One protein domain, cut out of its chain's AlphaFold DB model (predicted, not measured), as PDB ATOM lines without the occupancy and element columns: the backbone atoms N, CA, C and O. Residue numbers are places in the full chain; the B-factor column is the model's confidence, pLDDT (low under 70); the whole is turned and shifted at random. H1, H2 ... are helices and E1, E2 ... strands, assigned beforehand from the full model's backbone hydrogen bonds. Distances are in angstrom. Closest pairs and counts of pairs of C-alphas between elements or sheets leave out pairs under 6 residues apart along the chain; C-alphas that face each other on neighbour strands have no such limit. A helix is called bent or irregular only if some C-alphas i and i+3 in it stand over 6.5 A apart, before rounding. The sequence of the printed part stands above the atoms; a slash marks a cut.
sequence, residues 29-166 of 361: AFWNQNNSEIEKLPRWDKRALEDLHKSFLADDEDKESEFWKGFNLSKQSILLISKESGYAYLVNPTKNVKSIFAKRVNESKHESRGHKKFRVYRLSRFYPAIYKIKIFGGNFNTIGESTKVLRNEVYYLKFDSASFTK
ATOM      1  N   ALA A  29      58.203  84.980  90.272       93.75
ATOM      2  CA  ALA A  29      56.985  84.246  90.610       93.75
ATOM      3  C   ALA A  29      55.721  85.031  90.223       93.75
ATOM      4  O   ALA A  29      54.819  84.475  89.594       93.75
ATOM      5  N   PHE A  30      55.668  86.331  90.530       93.38
ATOM      6  CA  PHE A  30      54.563  87.209  90.143       93.38
ATOM      7  C   PHE A  30      54.410  87.290  88.619       93.38
ATOM      8  O   PHE A  30      53.311  87.110  88.090       93.38
ATOM      9  N   TRP A  31      55.513  87.477  87.889       90.75
ATOM     10  CA  TRP A  31      55.506  87.474  86.426       90.75
ATOM     11  C   TRP A  31      55.009  86.138  85.867       90.75
ATOM     12  O   TRP A  31      54.217  86.106  84.920       90.75
ATOM     13  N   ASN A  32      55.440  85.025  86.468       92.19
ATOM     14  CA  ASN A  32      55.023  83.688  86.075       92.19
ATOM     15  C   ASN A  32      53.505  83.490  86.213       92.19
ATOM     16  O   ASN A  32      52.907  82.864  85.335       92.19
ATOM     17  N   GLN A  33      52.884  84.039  87.265       90.44
ATOM     18  CA  GLN A  33      51.439  83.935  87.513       90.44
ATOM     19  C   GLN A  33      50.579  84.703  86.495       90.44
ATOM     20  O   GLN A  33      49.446  84.282  86.241       90.44
ATOM     21  N   ASN A  34      51.107  85.785  85.911       85.75
ATOM     22  CA  ASN A  34      50.351  86.709  85.056       85.75
ATOM     23  C   ASN A  34      50.555  86.496  83.545       85.75
ATOM     24  O   ASN A  34      49.757  86.985  82.754       85.75
ATOM     25  N   ASN A  35      51.588  85.757  83.124       82.00
ATOM     26  CA  ASN A  35      51.969  85.638  81.708       82.00
ATOM     27  C   ASN A  35      51.975  84.190  81.192       82.00
ATOM     28  O   ASN A  35      52.932  83.798  80.533       82.00
ATOM     29  N   SER A  36      51.004  83.352  81.567       78.25
ATOM     30  CA  SER A  36      51.011  81.899  81.286       78.25
ATOM     31  C   SER A  36      50.190  81.459  80.066       78.25
ATOM     32  O   SER A  36      49.877  80.280  79.933       78.25
ATOM     33  N   GLU A  37      49.806  82.381  79.190       85.88
ATOM     34  CA  GLU A  37      49.170  82.036  77.913       85.88
ATOM     35  C   GLU A  37      50.184  81.364  76.982       85.88
ATOM     36  O   GLU A  37      51.326  81.823  76.901       85.88
ATOM     37  N   ILE A  38      49.764  80.313  76.268       84.06
ATOM     38  CA  ILE A  38      50.640  79.562  75.352       84.06
ATOM     39  C   ILE A  38      51.282  80.464  74.283       84.06
ATOM     40  O   ILE A  38      52.469  80.341  73.996       84.06
ATOM     41  N   GLU A  39      50.536  81.455  73.786       84.56
ATOM     42  CA  GLU A  39      50.998  82.420  72.777       84.56
ATOM     43  C   GLU A  39      52.079  83.382  73.274       84.56
ATOM     44  O   GLU A  39      52.825  83.954  72.485       84.56
ATOM     45  N   LYS A  40      52.183  83.566  74.594       88.12
ATOM     46  CA  LYS A  40      53.189  84.432  75.223       88.12
ATOM     47  C   LYS A  40      54.431  83.654  75.656       88.12
ATOM     48  O   LYS A  40      55.321  84.229  76.287       88.12
ATOM     49  N   LEU A  41      54.485  82.347  75.391       91.69
ATOM     50  CA  LEU A  41      55.648  81.536  75.725       91.69
ATOM     51  C   LEU A  41      56.816  81.832  74.770       91.69
ATOM     52  O   LEU A  41      56.600  82.159  73.603       91.69
ATOM     53  N   PRO A  42      58.066  81.699  75.245       95.06
ATOM     54  CA  PRO A  42      59.237  81.731  74.377       95.06
ATOM     55  C   PRO A  42      59.098  80.737  73.219       95.06
ATOM     56  O   PRO A  42      58.587  79.636  73.410       95.06
ATOM     57  N   ARG A  43      59.591  81.107  72.030       95.31
ATOM     58  CA  ARG A  43      59.416  80.340  70.782       95.31
ATOM     59  C   ARG A  43      59.710  78.844  70.936       95.31
ATOM     60  O   ARG A  43      58.896  78.021  70.531       95.31
ATOM     61  N   TRP A  44      60.870  78.497  71.494       96.44
ATOM     62  CA  TRP A  44      61.297  77.100  71.621       96.44
ATOM     63  C   TRP A  44      60.539  76.350  72.710       96.44
ATOM     64  O   TRP A  44      60.289  75.162  72.568       96.44
ATOM     65  N   ASP A  45      60.115  77.050  73.757       96.88
ATOM     66  CA  ASP A  45      59.264  76.482  74.793       96.88
ATOM     67  C   ASP A  45      57.875  76.145  74.235       96.88
ATOM     68  O   ASP A  45      57.348  75.070  74.511       96.88
ATOM     69  N   LYS A  46      57.302  77.045  73.420       95.12
ATOM     70  CA  LYS A  46      56.044  76.808  72.703       95.12
ATOM     71  C   LYS A  46      56.178  75.594  71.780       95.12
ATOM     72  O   LYS A  46      55.401  74.657  71.920       95.12
ATOM     73  N   ARG A  47      57.221  75.566  70.939       95.88
ATOM     74  CA  ARG A  47      57.488  74.441  70.027       95.88
ATOM     75  C   ARG A  47      57.654  73.108  70.765       95.88
ATOM     76  O   ARG A  47      57.082  72.117  70.339       95.88
ATOM     77  N   ALA A  48      58.369  73.081  71.892       97.31
ATOM     78  CA  ALA A  48      58.518  71.870  72.706       97.31
ATOM     79  C   ALA A  48      57.166  71.322  73.193       97.31
ATOM     80  O   ALA A  48      56.940  70.115  73.182       97.31
ATOM     81  N   LEU A  49      56.260  72.204  73.632       95.56
ATOM     82  CA  LEU A  49      54.925  71.803  74.079       95.56
ATOM     83  C   LEU A  49      54.032  71.359  72.915       95.56
ATOM     84  O   LEU A  49      53.268  70.415  73.089       95.56
ATOM     85  N   GLU A  50      54.136  72.000  71.752       93.94
ATOM     86  CA  GLU A  50      53.415  71.606  70.533       93.94
ATOM     87  C   GLU A  50      53.864  70.229  70.031       93.94
ATOM     88  O   GLU A  50      53.026  69.356  69.811       93.94
ATOM     89  N   ASP A  51      55.175  70.004  69.915       95.56
ATOM     90  CA  ASP A  51      55.743  68.722  69.487       95.56
ATOM     91  C   ASP A  51      55.417  67.606  70.503       95.56
ATOM     92  O   ASP A  51      55.081  66.477  70.125       95.56
ATOM     93  N   LEU A  52      55.428  67.916  71.807       95.31
ATOM     94  CA  LEU A  52      54.997  66.965  72.834       95.31
ATOM     95  C   LEU A  52      53.497  66.649  72.743       95.31
ATOM     96  O   LEU A  52      53.101  65.496  72.875       95.31
ATOM     97  N   HIS A  53      52.650  67.650  72.501       92.00
ATOM     98  CA  HIS A  53      51.215  67.427  72.333       92.00
ATOM     99  C   HIS A  53      50.940  66.550  71.103       92.00
ATOM    100  O   HIS A  53      50.201  65.573  71.204       92.00
ATOM    101  N   LYS A  54      51.577  66.843  69.964       91.94
ATOM    102  CA  LYS A  54      51.459  66.035  68.741       91.94
ATOM    103  C   LYS A  54      51.883  64.582  68.960       91.94
ATOM    104  O   LYS A  54      51.139  63.675  68.608       91.94
ATOM    105  N   SER A  55      53.034  64.354  69.593       93.25
ATOM    106  CA  SER A  55      53.485  62.990  69.905       93.25
ATOM    107  C   SER A  55      52.541  62.260  70.865       93.25
ATOM    108  O   SER A  55      52.295  61.074  70.676       93.25
ATOM    109  N   PHE A  56      51.921  62.954  71.824       91.75
ATOM    110  CA  PHE A  56      50.929  62.347  72.719       91.75
ATOM    111  C   PHE A  56      49.634  61.924  72.021       91.75
ATOM    112  O   PHE A  56      48.987  61.007  72.514       91.75
ATOM    113  N   LEU A  57      49.277  62.530  70.882       87.06
ATOM    114  CA  LEU A  57      48.129  62.077  70.085       87.06
ATOM    115  C   LEU A  57      48.368  60.689  69.465       87.06
ATOM    116  O   LEU A  57      47.427  59.907  69.369       87.06
ATOM    117  N   ALA A  58      49.610  60.386  69.066       86.25
ATOM    118  CA  ALA A  58      50.016  59.064  68.568       86.25
ATOM    119  C   ALA A  58      50.352  58.079  69.709       86.25
ATOM    120  O   ALA A  58      50.258  56.862  69.565       86.25
ATOM    121  N   ASP A  59      50.700  58.608  70.879       87.38
ATOM    122  CA  ASP A  59      50.983  57.863  72.101       87.38
ATOM    123  C   ASP A  59      49.834  57.976  73.121       87.38
ATOM    124  O   ASP A  59      50.057  58.243  74.301       87.38
ATOM    125  N   ASP A  60      48.586  57.823  72.673       80.56
ATOM    126  CA  ASP A  60      47.389  58.060  73.492       80.56
ATOM    127  C   ASP A  60      47.370  57.178  74.758       80.56
ATOM    128  O   ASP A  60      47.488  55.954  74.705       80.56
ATOM    129  N   GLU A  61      47.190  57.805  75.923       76.12
ATOM    130  CA  GLU A  61      47.169  57.135  77.226       76.12
ATOM    131  C   GLU A  61      46.030  56.117  77.396       76.12
ATOM    132  O   GLU A  61      46.153  55.188  78.196       76.12
ATOM    133  N   ASP A  62      44.922  56.277  76.677       79.19
ATOM    134  CA  ASP A  62      43.771  55.380  76.782       79.19
ATOM    135  C   ASP A  62      43.889  54.192  75.802       79.19
ATOM    136  O   ASP A  62      43.018  53.319  75.769       79.19
ATOM    137  N   LYS A  63      44.976  54.132  75.018       82.88
ATOM    138  CA  LYS A  63      45.241  53.096  74.015       82.88
ATOM    139  C   LYS A  63      46.635  52.497  74.183       82.88
ATOM    140  O   LYS A  63      47.468  52.946  74.971       82.88
ATOM    141  N   GLU A  64      46.867  51.408  73.463       83.25
ATOM    142  CA  GLU A  64      48.214  50.883  73.280       83.25
ATOM    143  C   GLU A  64      48.979  51.839  72.354       83.25
ATOM    144  O   GLU A  64      48.432  52.249  71.332       83.25
ATOM    145  N   SER A  65      50.202  52.220  72.731       86.25
ATOM    146  CA  SER A  65      51.009  53.165  71.953       86.25
ATOM    147  C   SER A  65      51.267  52.661  70.538       86.25
ATOM    148  O   SER A  65      51.511  51.467  70.329       86.25
ATOM    149  N   GLU A  66      51.277  53.590  69.585       88.25
ATOM    150  CA  GLU A  66      51.743  53.335  68.222       88.25
ATOM    151  C   GLU A  66      53.274  53.213  68.151       88.25
ATOM    152  O   GLU A  66      53.800  52.733  67.152       88.25
ATOM    153  N   PHE A  67      53.999  53.618  69.203       94.25
ATOM    154  CA  PHE A  67      55.463  53.598  69.210       94.25
ATOM    155  C   PHE A  67      56.043  52.297  69.765       94.25
ATOM    156  O   PHE A  67      57.010  51.772  69.217       94.25
ATOM    157  N   TRP A  68      55.483  51.780  70.863       95.94
ATOM    158  CA  TRP A  68      55.918  50.516  71.459       95.94
ATOM    159  C   TRP A  68      54.868  49.903  72.396       95.94
ATOM    160  O   TRP A  68      54.292  50.578  73.254       95.94
ATOM    161  N   LYS A  69      54.654  48.588  72.306       93.38
ATOM    162  CA  LYS A  69      53.683  47.869  73.135       93.38
ATOM    163  C   LYS A  69      54.065  47.916  74.610       93.38
ATOM    164  O   LYS A  69      55.131  47.459  75.014       93.38
ATOM    165  N   GLY A  70      53.153  48.422  75.437       91.06
ATOM    166  CA  GLY A  70      53.356  48.552  76.882       91.06
ATOM    167  C   GLY A  70      54.110  49.812  77.318       91.06
ATOM    168  O   GLY A  70      54.296  50.003  78.517       91.06
ATOM    169  N   PHE A  71      54.480  50.697  76.389       93.81
ATOM    170  CA  PHE A  71      55.133  51.967  76.693       93.81
ATOM    171  C   PHE A  71      54.267  53.138  76.235       93.81
ATOM    172  O   PHE A  71      54.078  53.324  75.043       93.81
ATOM    173  N   ASN A  72      53.780  53.949  77.178       93.19
ATOM    174  CA  ASN A  72      53.188  55.247  76.865       93.19
ATOM    175  C   ASN A  72      53.818  56.321  77.743       93.19
ATOM    176  O   ASN A  72      53.663  56.309  78.971       93.19
ATOM    177  N   LEU A  73      54.481  57.279  77.112       94.12
ATOM    178  CA  LEU A  73      55.045  58.437  77.783       94.12
ATOM    179  C   LEU A  73      53.941  59.421  78.206       94.12
ATOM    180  O   LEU A  73      54.055  60.056  79.255       94.12
ATOM    181  N   SER A  74      52.825  59.477  77.472       92.50
ATOM    182  CA  SER A  74      51.654  60.312  77.800       92.50
ATOM    183  C   SER A  74      51.025  60.026  79.175       92.50
ATOM    184  O   SER A  74      50.453  60.931  79.795       92.50
ATOM    185  N   LYS A  75      51.180  58.793  79.689       91.31
ATOM    186  CA  LYS A  75      50.727  58.359  81.027       91.31
ATOM    187  C   LYS A  75      51.588  58.917  82.164       91.31
ATOM    188  O   LYS A  75      51.181  58.856  83.327       91.31
ATOM    189  N   GLN A  76      52.778  59.424  81.852       93.12
ATOM    190  CA  GLN A  76      53.768  59.856  82.831       93.12
ATOM    191  C   GLN A  76      53.686  61.363  83.088       93.12
ATOM    192  O   GLN A  76      53.291  62.151  82.228       93.12
ATOM    193  N   SER A  77      54.101  61.789  84.283       95.31
ATOM    194  CA  SER A  77      54.367  63.206  84.532       95.31
ATOM    195  C   SER A  77      55.758  63.562  84.008       95.31
ATOM    196  O   SER A  77      56.741  62.907  84.355       95.31
ATOM    197  N   ILE A  78      55.856  64.623  83.208       96.25
ATOM    198  CA  ILE A  78      57.111  65.033  82.561       96.25
ATOM    199  C   ILE A  78      57.489  66.437  83.008       96.25
ATOM    200  O   ILE A  78      56.630  67.300  83.181       96.25
ATOM    201  N   LEU A  79      58.782  66.682  83.187       97.88
ATOM    202  CA  LEU A  79      59.333  68.002  83.446       97.88
ATOM    203  C   LEU A  79      60.237  68.439  82.290       97.88
ATOM    204  O   LEU A  79      61.400  68.053  82.215       97.88
ATOM    205  N   LEU A  80      59.742  69.313  81.421       98.12
ATOM    206  CA  LEU A  80      60.584  69.937  80.402       98.12
ATOM    207  C   LEU A  80      61.287  71.162  80.990       98.12
ATOM    208  O   LEU A  80      60.659  71.959  81.686       98.12
ATOM    209  N   ILE A  81      62.576  71.342  80.722       98.19
ATOM    210  CA  ILE A  81      63.373  72.460  81.243       98.19
ATOM    211  C   ILE A  81      64.021  73.195  80.071       98.19
ATOM    212  O   ILE A  81      64.931  72.672  79.432       98.19
ATOM    213  N   SER A  82      63.593  74.430  79.824       97.62
ATOM    214  CA  SER A  82      64.210  75.277  78.803       97.62
ATOM    215  C   SER A  82      65.510  75.861  79.344       97.62
ATOM    216  O   SER A  82      65.508  76.583  80.348       97.62
ATOM    217  N   LYS A  83      66.635  75.552  78.695       96.62
ATOM    218  CA  LYS A  83      67.937  76.143  79.041       96.62
ATOM    219  C   LYS A  83      68.016  77.617  78.644       96.62
ATOM    220  O   LYS A  83      68.722  78.373  79.299       96.62
ATOM    221  N   GLU A  84      67.282  78.021  77.608       95.38
ATOM    222  CA  GLU A  84      67.313  79.390  77.087       95.38
ATOM    223  C   GLU A  84      66.403  80.328  77.875       95.38
ATOM    224  O   GLU A  84      66.836  81.384  78.330       95.38
ATOM    225  N   SER A  85      65.137  79.952  78.076       95.44
ATOM    226  CA  SER A  85      64.191  80.823  78.779       95.44
ATOM    227  C   SER A  85      64.323  80.745  80.300       95.44
ATOM    228  O   SER A  85      63.828  81.618  81.022       95.44
ATOM    229  N   GLY A  86      64.935  79.663  80.788       94.88
ATOM    230  CA  GLY A  86      65.012  79.302  82.192       94.88
ATOM    231  C   GLY A  86      63.701  78.764  82.766       94.88
ATOM    232  O   GLY A  86      63.721  78.289  83.902       94.88
ATOM    233  N   TYR A  87      62.571  78.808  82.055       96.62
ATOM    234  CA  TYR A  87      61.318  78.217  82.529       96.62
ATOM    235  C   TYR A  87      61.383  76.685  82.530       96.62
ATOM    236  O   TYR A  87      62.188  76.062  81.837       96.62
ATOM    237  N   ALA A  88      60.517  76.069  83.331       97.69
ATOM    238  CA  ALA A  88      60.254  74.639  83.243       97.69
ATOM    239  C   ALA A  88      58.751  74.381  83.119       97.69
ATOM    240  O   ALA A  88      57.943  75.225  83.500       97.69
ATOM    241  N   TYR A  89      58.374  73.217  82.608       97.69
ATOM    242  CA  TYR A  89      56.997  72.853  82.306       97.69
ATOM    243  C   TYR A  89      56.714  71.474  82.880       97.69
ATOM    244  O   TYR A  89      57.290  70.484  82.440       97.69
ATOM    245  N   LEU A  90      55.849  71.423  83.892       97.56
ATOM    246  CA  LEU A  90      55.336  70.186  84.462       97.56
ATOM    247  C   LEU A  90      54.097  69.764  83.671       97.56
ATOM    248  O   LEU A  90      53.045  70.397  83.777       97.56
ATOM    249  N   VAL A  91      54.251  68.711  82.880       95.81
ATOM    250  CA  VAL A  91      53.240  68.140  81.993       95.81
ATOM    251  C   VAL A  91      52.614  66.920  82.663       95.81
ATOM    252  O   VAL A  91      53.296  66.148  83.335       95.81
ATOM    253  N   ASN A  92      51.298  66.783  82.515       93.06
ATOM    254  CA  ASN A  92      50.473  65.685  83.022       93.06
ATOM    255  C   ASN A  92      50.742  65.324  84.497       93.06
ATOM    256  O   ASN A  92      50.944  64.153  84.825       93.06
ATOM    257  N   PRO A  93      50.725  66.296  85.435       94.19
ATOM    258  CA  PRO A  93      50.892  65.986  86.848       94.19
ATOM    259  C   PRO A  93      49.765  65.069  87.338       94.19
ATOM    260  O   PRO A  93      48.583  65.314  87.067       94.19
ATOM    261  N   THR A  94      50.127  64.036  88.097       92.25
ATOM    262  CA  THR A  94      49.190  63.113  88.762       92.25
ATOM    263  C   THR A  94      48.748  63.613  90.139       92.25
ATOM    264  O   THR A  94      47.704  63.211  90.655       92.25
ATOM    265  N   LYS A  95      49.519  64.515  90.754       94.50
ATOM    266  CA  LYS A  95      49.221  65.171  92.030       94.50
ATOM    267  C   LYS A  95      48.817  66.626  91.814       94.50
ATOM    268  O   LYS A  95      49.291  67.304  90.907       94.50
ATOM    269  N   ASN A  96      47.978  67.137  92.714       92.62
ATOM    270  CA  ASN A  96      47.540  68.529  92.674       92.62
ATOM    271  C   ASN A  96      48.732  69.501  92.803       92.62
ATOM    272  O   ASN A  96      49.514  69.424  93.760       92.62
ATOM    273  N   VAL A  97      48.825  70.439  91.860       93.75
ATOM    274  CA  VAL A  97      49.886  71.442  91.768       93.75
ATOM    275  C   VAL A  97      49.464  72.704  92.522       93.75
ATOM    276  O   VAL A  97      48.630  73.475  92.054       93.75
ATOM    277  N   LYS A  98      50.058  72.928  93.700       92.00
ATOM    278  CA  LYS A  98      49.878  74.145  94.509       92.00
ATOM    279  C   LYS A  98      51.243  74.771  94.788       92.00
ATOM    280  O   LYS A  98      52.019  74.215  95.560       92.00
ATOM    281  N   SER A  99      51.551  75.894  94.142       94.12
ATOM    282  CA  SER A  99      52.792  76.648  94.361       94.12
ATOM    283  C   SER A  99      52.665  78.056  93.793       94.12
ATOM    284  O   SER A  99      52.138  78.225  92.697       94.12
ATOM    285  N   ILE A 100      53.217  79.054  94.488       94.25
ATOM    286  CA  ILE A 100      53.331  80.428  93.967       94.25
ATOM    287  C   ILE A 100      54.257  80.509  92.744       94.25
ATOM    288  O   ILE A 100      54.140  81.415  91.927       94.25
ATOM    289  N   PHE A 101      55.140  79.522  92.576       96.12
ATOM    290  CA  PHE A 101      56.057  79.417  91.444       96.12
ATOM    291  C   PHE A 101      55.477  78.617  90.276       96.12
ATOM    292  O   PHE A 101      56.170  78.446  89.280       96.12
ATOM    293  N   ALA A 102      54.253  78.094  90.383       96.06
ATOM    294  CA  ALA A 102      53.634  77.280  89.343       96.06
ATOM    295  C   ALA A 102      52.329  77.917  88.867       96.06
ATOM    296  O   ALA A 102      51.491  78.314  89.676       96.06
ATOM    297  N   LYS A 103      52.134  77.970  87.552       95.12
ATOM    298  CA  LYS A 103      50.904  78.468  86.939       95.12
ATOM    299  C   LYS A 103      50.501  77.548  85.800       95.12
ATOM    300  O   LYS A 103      51.341  77.163  84.995       95.12
ATOM    301  N   ARG A 104      49.218  77.191  85.731       93.31
ATOM    302  CA  ARG A 104      48.688  76.426  84.600       93.31
ATOM    303  C   ARG A 104      48.847  77.243  83.314       93.31
ATOM    304  O   ARG A 104      48.503  78.427  83.298       93.31
ATOM    305  N   VAL A 105      49.394  76.622  82.274       91.12
ATOM    306  CA  VAL A 105      49.441  77.219  80.941       91.12
ATOM    307  C   VAL A 105      48.022  77.210  80.393       91.12
ATOM    308  O   VAL A 105      47.353  76.175  80.409       91.12
ATOM    309  N   ASN A 106      47.540  78.378  79.983       79.56
ATOM    310  CA  ASN A 106      46.247  78.479  79.326       79.56
ATOM    311  C   ASN A 106      46.468  78.175  77.846       79.56
ATOM    312  O   ASN A 106      47.033  78.998  77.122       79.56
ATOM    313  N   GLU A 107      46.039  76.992  77.421       69.31
ATOM    314  CA  GLU A 107      45.838  76.689  76.006       69.31
ATOM    315  C   GLU A 107      44.772  77.648  75.462       69.31
ATOM    316  O   GLU A 107      43.852  78.051  76.190       69.31
ATOM    317  N   SER A 108      44.926  78.104  74.218       50.59
ATOM    318  CA  SER A 108      43.969  79.037  73.622       50.59
ATOM    319  C   SER A 108      42.549  78.446  73.680       50.59
ATOM    320  O   SER A 108      42.361  77.228  73.672       50.59
ATOM    321  N   LYS A 109      41.507  79.292  73.711       45.19
ATOM    322  CA  LYS A 109      40.099  78.836  73.746       45.19
ATOM    323  C   LYS A 109      39.720  77.899  72.578       45.19
ATOM    324  O   LYS A 109      38.655  77.288  72.635       45.19
ATOM    325  N   HIS A 110      40.558  77.784  71.545       38.69
ATOM    326  CA  HIS A 110      40.258  77.102  70.288       38.69
ATOM    327  C   HIS A 110      40.793  75.661  70.176       38.69
ATOM    328  O   HIS A 110      40.312  74.932  69.314       38.69
ATOM    329  N   GLU A 111      41.685  75.198  71.060       47.06
ATOM    330  CA  GLU A 111      42.379  73.897  70.901       47.06
ATOM    331  C   GLU A 111      41.935  72.790  71.872       47.06
ATOM    332  O   GLU A 111      42.495  71.699  71.893       47.06
ATOM    333  N   SER A 112      40.855  73.007  72.627       44.56
ATOM    334  CA  SER A 112      40.299  72.034  73.591       44.56
ATOM    335  C   SER A 112      39.634  70.787  72.965       44.56
ATOM    336  O   SER A 112      38.772  70.156  73.578       44.56
ATOM    337  N   ARG A 113      40.020  70.402  71.745       43.91
ATOM    338  CA  ARG A 113      39.504  69.238  71.014       43.91
ATOM    339  C   ARG A 113      40.651  68.283  70.672       43.91
ATOM    340  O   ARG A 113      41.067  68.219  69.525       43.91
ATOM    341  N   GLY A 114      41.166  67.550  71.655       48.31
ATOM    342  CA  GLY A 114      42.193  66.537  71.383       48.31
ATOM    343  C   GLY A 114      42.425  65.570  72.534       48.31
ATOM    344  O   GLY A 114      42.012  64.421  72.455       48.31
ATOM    345  N   HIS A 115      42.994  66.044  73.644       54.44
ATOM    346  CA  HIS A 115      43.316  65.194  74.794       54.44
ATOM    347  C   HIS A 115      42.664  65.677  76.088       54.44
ATOM    348  O   HIS A 115      42.845  66.818  76.511       54.44
ATOM    349  N   LYS A 116      41.981  64.774  76.807       55.62
ATOM    350  CA  LYS A 116      41.418  65.066  78.139       55.62
ATOM    351  C   LYS A 116      42.484  65.407  79.196       55.62
ATOM    352  O   LYS A 116      42.122  65.941  80.248       55.62
ATOM    353  N   LYS A 117      43.769  65.093  78.963       65.94
ATOM    354  CA  LYS A 117      44.812  65.157  80.001       65.94
ATOM    355  C   LYS A 117      46.088  65.928  79.672       65.94
ATOM    356  O   LYS A 117      46.890  66.008  80.596       65.94
ATOM    357  N   PHE A 118      46.253  66.569  78.504       86.19
ATOM    358  CA  PHE A 118      47.413  67.448  78.278       86.19
ATOM    359  C   PHE A 118      47.320  68.664  79.209       86.19
ATOM    360  O   PHE A 118      46.556  69.601  79.004       86.19
ATOM    361  N   ARG A 119      47.988  68.580  80.361       90.50
ATOM    362  CA  ARG A 119      47.892  69.581  81.430       90.50
ATOM    363  C   ARG A 119      49.274  70.094  81.730       90.50
ATOM    364  O   ARG A 119      50.059  69.411  82.382       90.50
ATOM    365  N   VAL A 120      49.529  71.327  81.323       94.12
ATOM    366  CA  VAL A 120      50.840  71.946  81.481       94.12
ATOM    367  C   VAL A 120      50.809  72.992  82.590       94.12
ATOM    368  O   VAL A 120      49.942  73.868  82.634       94.12
ATOM    369  N   TYR A 121      51.781  72.922  83.494       96.00
ATOM    370  CA  TYR A 121      52.063  73.953  84.486       96.00
ATOM    371  C   TYR A 121      53.449  74.529  84.235       96.00
ATOM    372  O   TYR A 121      54.449  73.831  84.379       96.00
ATOM    373  N   ARG A 122      53.520  75.823  83.921       96.50
ATOM    374  CA  ARG A 122      54.789  76.537  83.843       96.50
ATOM    375  C   ARG A 122      55.297  76.850  85.246       96.50
ATOM    376  O   ARG A 122      54.592  77.432  86.077       96.50
ATOM    377  N   LEU A 123      56.538  76.467  85.488       96.88
ATOM    378  CA  LEU A 123      57.300  76.737  86.691       96.88
ATOM    379  C   LEU A 123      58.231  77.921  86.443       96.88
ATOM    380  O   LEU A 123      58.937  77.959  85.436       96.88
ATOM    381  N   SER A 124      58.243  78.850  87.397       95.38
ATOM    382  CA  SER A 124      59.099  80.038  87.440       95.38
ATOM    383  C   SER A 124      60.557  79.717  87.110       95.38
ATOM    384  O   SER A 124      61.069  78.648  87.474       95.38
ATOM    385  N   ARG A 125      61.265  80.667  86.489       94.94
ATOM    386  CA  ARG A 125      62.688  80.509  86.147       94.94
ATOM    387  C   ARG A 125      63.512  80.181  87.375       94.94
ATOM    388  O   ARG A 125      64.366  79.293  87.355       94.94
ATOM    389  N   PHE A 126      63.157  80.833  88.470       93.81
ATOM    390  CA  PHE A 126      63.854  80.738  89.732       93.81
ATOM    391  C   PHE A 126      63.155  79.847  90.761       93.81
ATOM    392  O   PHE A 126      63.346  80.023  91.961       93.81
ATOM    393  N   TYR A 127      62.336  78.882  90.322       95.00
ATOM    394  CA  TYR A 127      61.661  77.974  91.248       95.00
ATOM    395  C   TYR A 127      62.678  77.179  92.097       95.00
ATOM    396  O   TYR A 127      63.376  76.317  91.546       95.00
ATOM    397  N   PRO A 128      62.737  77.389  93.432       91.62
ATOM    398  CA  PRO A 128      63.870  76.902  94.206       91.62
ATOM    399  C   PRO A 128      64.053  75.383  94.218       91.62
ATOM    400  O   PRO A 128      65.178  74.883  94.219       91.62
ATOM    401  N   ALA A 129      62.946  74.637  94.179       92.19
ATOM    402  CA  ALA A 129      62.969  73.184  94.325       92.19
ATOM    403  C   ALA A 129      63.598  72.444  93.132       92.19
ATOM    404  O   ALA A 129      63.946  71.277  93.275       92.19
ATOM    405  N   ILE A 130      63.757  73.098  91.975       93.88
ATOM    406  CA  ILE A 130      64.344  72.481  90.772       93.88
ATOM    407  C   ILE A 130      65.720  73.054  90.408       93.88
ATOM    408  O   ILE A 130      66.293  72.649  89.399       93.88
ATOM    409  N   TYR A 131      66.298  73.954  91.216       91.12
ATOM    410  CA  TYR A 131      67.621  74.525  90.923       91.12
ATOM    411  C   TYR A 131      68.724  73.482  90.845       91.12
ATOM    412  O   TYR A 131      69.568  73.571  89.957       91.12
ATOM    413  N   LYS A 132      68.712  72.484  91.739       90.12
ATOM    414  CA  LYS A 132      69.712  71.409  91.707       90.12
ATOM    415  C   LYS A 132      69.698  70.689  90.360       90.12
ATOM    416  O   LYS A 132      70.751  70.500  89.767       90.12
ATOM    417  N   ILE A 133      68.505  70.390  89.846       91.69
ATOM    418  CA  ILE A 133      68.327  69.758  88.535       91.69
ATOM    419  C   ILE A 133      68.829  70.696  87.435       91.69
ATOM    420  O   ILE A 133      69.609  70.277  86.588       91.69
ATOM    421  N   LYS A 134      68.448  71.982  87.459       91.50
ATOM    422  CA  LYS A 134      68.856  72.963  86.439       91.50
ATOM    423  C   LYS A 134      70.374  73.144  86.350       91.50
ATOM    424  O   LYS A 134      70.902  73.097  85.243       91.50
ATOM    425  N   ILE A 135      71.045  73.319  87.488       88.62
ATOM    426  CA  ILE A 135      72.465  73.697  87.558       88.62
ATOM    427  C   ILE A 135      73.384  72.474  87.520       88.62
ATOM    428  O   ILE A 135      74.367  72.480  86.789       88.62
ATOM    429  N   PHE A 136      73.071  71.437  88.298       87.88
ATOM    430  CA  PHE A 136      73.973  70.300  88.516       87.88
ATOM    431  C   PHE A 136      73.487  69.000  87.870       87.88
ATOM    432  O   PHE A 136      74.276  68.078  87.704       87.88
ATOM    433  N   GLY A 137      72.202  68.905  87.518       86.25
ATOM    434  CA  GLY A 137      71.655  67.721  86.856       86.25
ATOM    435  C   GLY A 137      72.110  67.593  85.401       86.25
ATOM    436  O   GLY A 137      72.407  68.596  84.741       86.25
ATOM    437  N   GLY A 138      72.088  66.364  84.883       89.75
ATOM    438  CA  GLY A 138      72.270  66.079  83.459       89.75
ATOM    439  C   GLY A 138      71.156  66.668  82.585       89.75
ATOM    440  O   GLY A 138      70.327  67.462  83.041       89.75
ATOM    441  N   ASN A 139      71.122  66.297  81.304       92.44
ATOM    442  CA  ASN A 139      70.042  66.731  80.411       92.44
ATOM    443  C   ASN A 139      68.741  65.943  80.621       92.44
ATOM    444  O   ASN A 139      67.697  66.440  80.226       92.44
ATOM    445  N   PHE A 140      68.784  64.779  81.263       92.06
ATOM    446  CA  PHE A 140      67.627  63.930  81.548       92.06
ATOM    447  C   PHE A 140      67.867  63.092  82.816       92.06
ATOM    448  O   PHE A 140      68.925  63.237  83.444       92.06
ATOM    449  N   ASN A 141      66.885  62.291  83.245       88.62
ATOM    450  CA  ASN A 141      67.033  61.411  84.411       88.62
ATOM    451  C   ASN A 141      68.095  60.338  84.171       88.62
ATOM    452  O   ASN A 141      68.093  59.670  83.142       88.62
ATOM    453  N   THR A 142      68.922  60.089  85.180       82.31
ATOM    454  CA  THR A 142      69.748  58.884  85.213       82.31
ATOM    455  C   THR A 142      68.858  57.669  85.487       82.31
ATOM    456  O   THR A 142      67.961  57.722  86.334       82.31
ATOM    457  N   ILE A 143      69.107  56.564  84.786       80.06
ATOM    458  CA  ILE A 143      68.431  55.282  85.014       80.06
ATOM    459  C   ILE A 143      68.563  54.879  86.495       80.06
ATOM    460  O   ILE A 143      69.640  54.967  87.082       80.06
ATOM    461  N   GLY A 144      67.449  54.470  87.109       76.38
ATOM    462  CA  GLY A 144      67.381  54.105  88.530       76.38
ATOM    463  C   GLY A 144      67.210  55.276  89.511       76.38
ATOM    464  O   GLY A 144      66.931  55.038  90.687       76.38
ATOM    465  N   GLU A 145      67.305  56.534  89.063       83.69
ATOM    466  CA  GLU A 145      67.094  57.709  89.916       83.69
ATOM    467  C   GLU A 145      65.684  58.299  89.764       83.69
ATOM    468  O   GLU A 145      65.271  58.735  88.687       83.69
ATOM    469  N   SER A 146      64.952  58.412  90.877       86.19
ATOM    470  CA  SER A 146      63.650  59.088  90.890       86.19
ATOM    471  C   SER A 146      63.800  60.589  91.151       86.19
ATOM    472  O   SER A 146      64.384  60.993  92.161       86.19
ATOM    473  N   THR A 147      63.177  61.422  90.317       91.88
ATOM    474  CA  THR A 147      63.083  62.872  90.539       91.88
ATOM    475  C   THR A 147      61.663  63.252  90.944       91.88
ATOM    476  O   THR A 147      60.701  62.824  90.310       91.88
ATOM    477  N   LYS A 148      61.507  64.080  91.989       94.75
ATOM    478  CA  LYS A 148      60.195  64.569  92.451       94.75
ATOM    479  C   LYS A 148      60.070  66.079  92.309       94.75
ATOM    480  O   LYS A 148      60.854  66.826  92.889       94.75
ATOM    481  N   VAL A 149      59.023  66.538  91.624       95.62
ATOM    482  CA  VAL A 149      58.679  67.961  91.498       95.62
ATOM    483  C   VAL A 149      57.215  68.178  91.853       95.62
ATOM    484  O   VAL A 149      56.311  67.575  91.280       95.62
ATOM    485  N   LEU A 150      56.965  69.039  92.846       95.56
ATOM    486  CA  LEU A 150      55.613  69.333  93.348       95.56
ATOM    487  C   LEU A 150      54.814  68.060  93.706       95.56
ATOM    488  O   LEU A 150      53.600  68.009  93.520       95.56
ATOM    489  N   ARG A 151      55.510  67.059  94.273       94.81
ATOM    490  CA  ARG A 151      55.010  65.719  94.661       94.81
ATOM    491  C   ARG A 151      54.708  64.762  93.502       94.81
ATOM    492  O   ARG A 151      54.222  63.667  93.758       94.81
ATOM    493  N   ASN A 152      55.000  65.149  92.267       95.25
ATOM    494  CA  ASN A 152      54.931  64.261  91.113       95.25
ATOM    495  C   ASN A 152      56.300  63.622  90.912       95.25
ATOM    496  O   ASN A 152      57.305  64.332  90.944       95.25
ATOM    497  N   GLU A 153      56.335  62.309  90.726       95.38
ATOM    498  CA  GLU A 153      57.506  61.647  90.154       95.38
ATOM    499  C   GLU A 153      57.564  62.010  88.679       95.38
ATOM    500  O   GLU A 153      56.543  61.944  87.999       95.38
ATOM    501  N   VAL A 154      58.719  62.491  88.227       95.19
ATOM    502  CA  VAL A 154      58.876  63.021  86.874       95.19
ATOM    503  C   VAL A 154      60.079  62.416  86.178       95.19
ATOM    504  O   VAL A 154      61.151  62.263  86.774       95.19
ATOM    505  N   TYR A 155      59.895  62.161  84.889       95.69
ATOM    506  CA  TYR A 155      60.990  62.150  83.935       95.69
ATOM    507  C   TYR A 155      61.218  63.581  83.442       95.69
ATOM    508  O   TYR A 155      60.257  64.285  83.126       95.69
ATOM    509  N   TYR A 156      62.458  64.057  83.423       96.12
ATOM    510  CA  TYR A 156      62.799  65.397  82.974       96.12
ATOM    511  C   TYR A 156      63.662  65.367  81.721       96.12
ATOM    512  O   TYR A 156      64.479  64.472  81.536       96.12
ATOM    513  N   LEU A 157      63.508  66.401  80.896       97.50
ATOM    514  CA  LEU A 157      64.376  66.658  79.756       97.50
ATOM    515  C   LEU A 157      64.710  68.149  79.678       97.50
ATOM    516  O   LEU A 157      63.823  69.005  79.733       97.50
ATOM    517  N   LYS A 158      65.996  68.466  79.528       97.56
ATOM    518  CA  LYS A 158      66.484  69.812  79.227       97.56
ATOM    519  C   LYS A 158      66.595  69.999  77.720       97.56
ATOM    520  O   LYS A 158      67.219  69.179  77.052       97.56
ATOM    521  N   PHE A 159      66.083  71.113  77.219       97.75
ATOM    522  CA  PHE A 159      66.095  71.443  75.795       97.75
ATOM    523  C   PHE A 159      66.514  72.899  75.555       97.75
ATOM    524  O   PHE A 159      66.488  73.735  76.464       97.75
ATOM    525  N   ASP A 160      66.914  73.184  74.322       97.06
ATOM    526  CA  ASP A 160      67.274  74.507  73.808       97.06
ATOM    527  C   ASP A 160      66.976  74.576  72.298       97.06
ATOM    528  O   ASP A 160      66.394  73.652  71.726       97.06
ATOM    529  N   SER A 161      67.338  75.672  71.633       96.75
ATOM    530  CA  SER A 161      67.141  75.822  70.186       96.75
ATOM    531  C   SER A 161      67.868  74.767  69.348       96.75
ATOM    532  O   SER A 161      67.400  74.429  68.254       96.75
ATOM    533  N   ALA A 162      68.975  74.196  69.833       95.56
ATOM    534  CA  ALA A 162      69.695  73.153  69.107       95.56
ATOM    535  C   ALA A 162      68.876  71.855  69.023       95.56
ATOM    536  O   ALA A 162      69.040  71.103  68.063       95.56
ATOM    537  N   SER A 163      67.931  71.643  69.948       96.56
ATOM    538  CA  SER A 163      66.960  70.540  69.903       96.56
ATOM    539  C   SER A 163      65.949  70.642  68.751       96.56
ATOM    540  O   SER A 163      65.172  69.718  68.554       96.56
ATOM    541  N   PHE A 164      65.920  71.736  67.984       96.44
ATOM    542  CA  PHE A 164      64.891  71.967  66.955       96.44
ATOM    543  C   PHE A 164      65.420  72.432  65.598       96.44
ATOM    544  O   PHE A 164      64.667  72.486  64.622       96.44
ATOM    545  N   THR A 165      66.678  72.862  65.548       94.12
ATOM    546  CA  THR A 165      67.263  73.551  64.386       94.12
ATOM    547  C   THR A 165      68.123  72.644  63.521       94.12
ATOM    548  O   THR A 165      68.281  72.917  62.334       94.12
ATOM    549  N   LYS A 166      68.660  71.562  64.087       91.88
ATOM    550  CA  LYS A 166      69.448  70.586  63.338       91.88
ATOM    551  C   LYS A 166      68.536  69.658  62.548       91.88
ATOM    552  O   LYS A 166      67.572  69.124  63.095       91.88
TER     553      LYS A 166
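What this domain is: This is residues 29 to 166 of the 361 residues of an uncharacterized protein of Clostridiales bacterium S5-A14a (UniProt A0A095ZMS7). A strongly twisted six-stranded sheet curls like part of a barrel; the long helix H2 packs along its strands over E1, and the short helix H3 lies across the strands on the other side of E1. H1 sits beside the edge strand E3, H4 follows E6 near the first turns of H2, and long loops run through residues 59 to 77 and 105 to 119. The printed part has 138 residues, under half of them in named elements, which run H1 H2 E1 E2 E3 E4 H3 E5 E6 H4. The sheet is mixed, in the order E3 E4 E2 E1 E6 E5, and the class is mixed, helices and strands. The whole is compact, with a radius of gyration of the C-alphas of 14.5 A and a rounded outline of 40 by 39 by 36 A.

How they stand to each other: Start at H1, residues 29 to 34; it is on the sheet, and its closest C-alpha pair with E3, residues 102 to 104, is Gln 33 and Lys 103, 5.5 A apart. H2, residues 43 to 58, has a height over the sheet of 7.6 A and runs along the strands, at 21 degrees on the local plane to E1, residues 78 to 82. E1 and E2, residues 88 to 91, form a hairpin; look for N 89 and O 80, 2.8 A apart. E4, residues 120 to 123, is antiparallel to E2, with N 123 and O 88 at 2.7 A, and forms a hairpin with E3, with N 122 and O 103 at 2.8 A. H3, residues 128 to 136, runs across the strands at a height of 8.8 A. E5, residues 147 to 149, and E6, residues 152 to 159, form a hairpin, with N 154 and O 147 at 2.9 A. E6 bends by 52 degrees at residue 155, and from there it is parallel to E1, with N 79 and O 155 at 2.8 A. H4, residues 162 to 165, is not on the sheet; it is close to H2 but not clearly touching, the closest C-alphas being Trp 44 and Phe 164, 7.8 A apart. H1 has every O i to N i+4 pair within hydrogen-bond range, H2 has 11 of 12 and H3 3 of 5, and H4 is too short for such a pair.

Where its parts are: Find C-alpha 29 at (56.985, 84.246, 90.610), where H1 begins. H2 runs 23.4 A from C-alpha 43 at (59.416, 80.340, 70.782). E1 spans 13.0 A, and H3 spans 13.3 A and is irregular, with C-alphas 129 and 132 7.4 A apart. E6 spans 20.3 A, and H4 ends at C-alpha 165, (67.263, 73.551, 64.386).

The domain as a whole: The two C-alphas farthest apart, those of Phe 30 and Lys 69, are 42.9 A apart. The printed part has no cut; its long links are H2 to E1 and E3 to E4. Confidence is low, under 70, at residues 107 to 117.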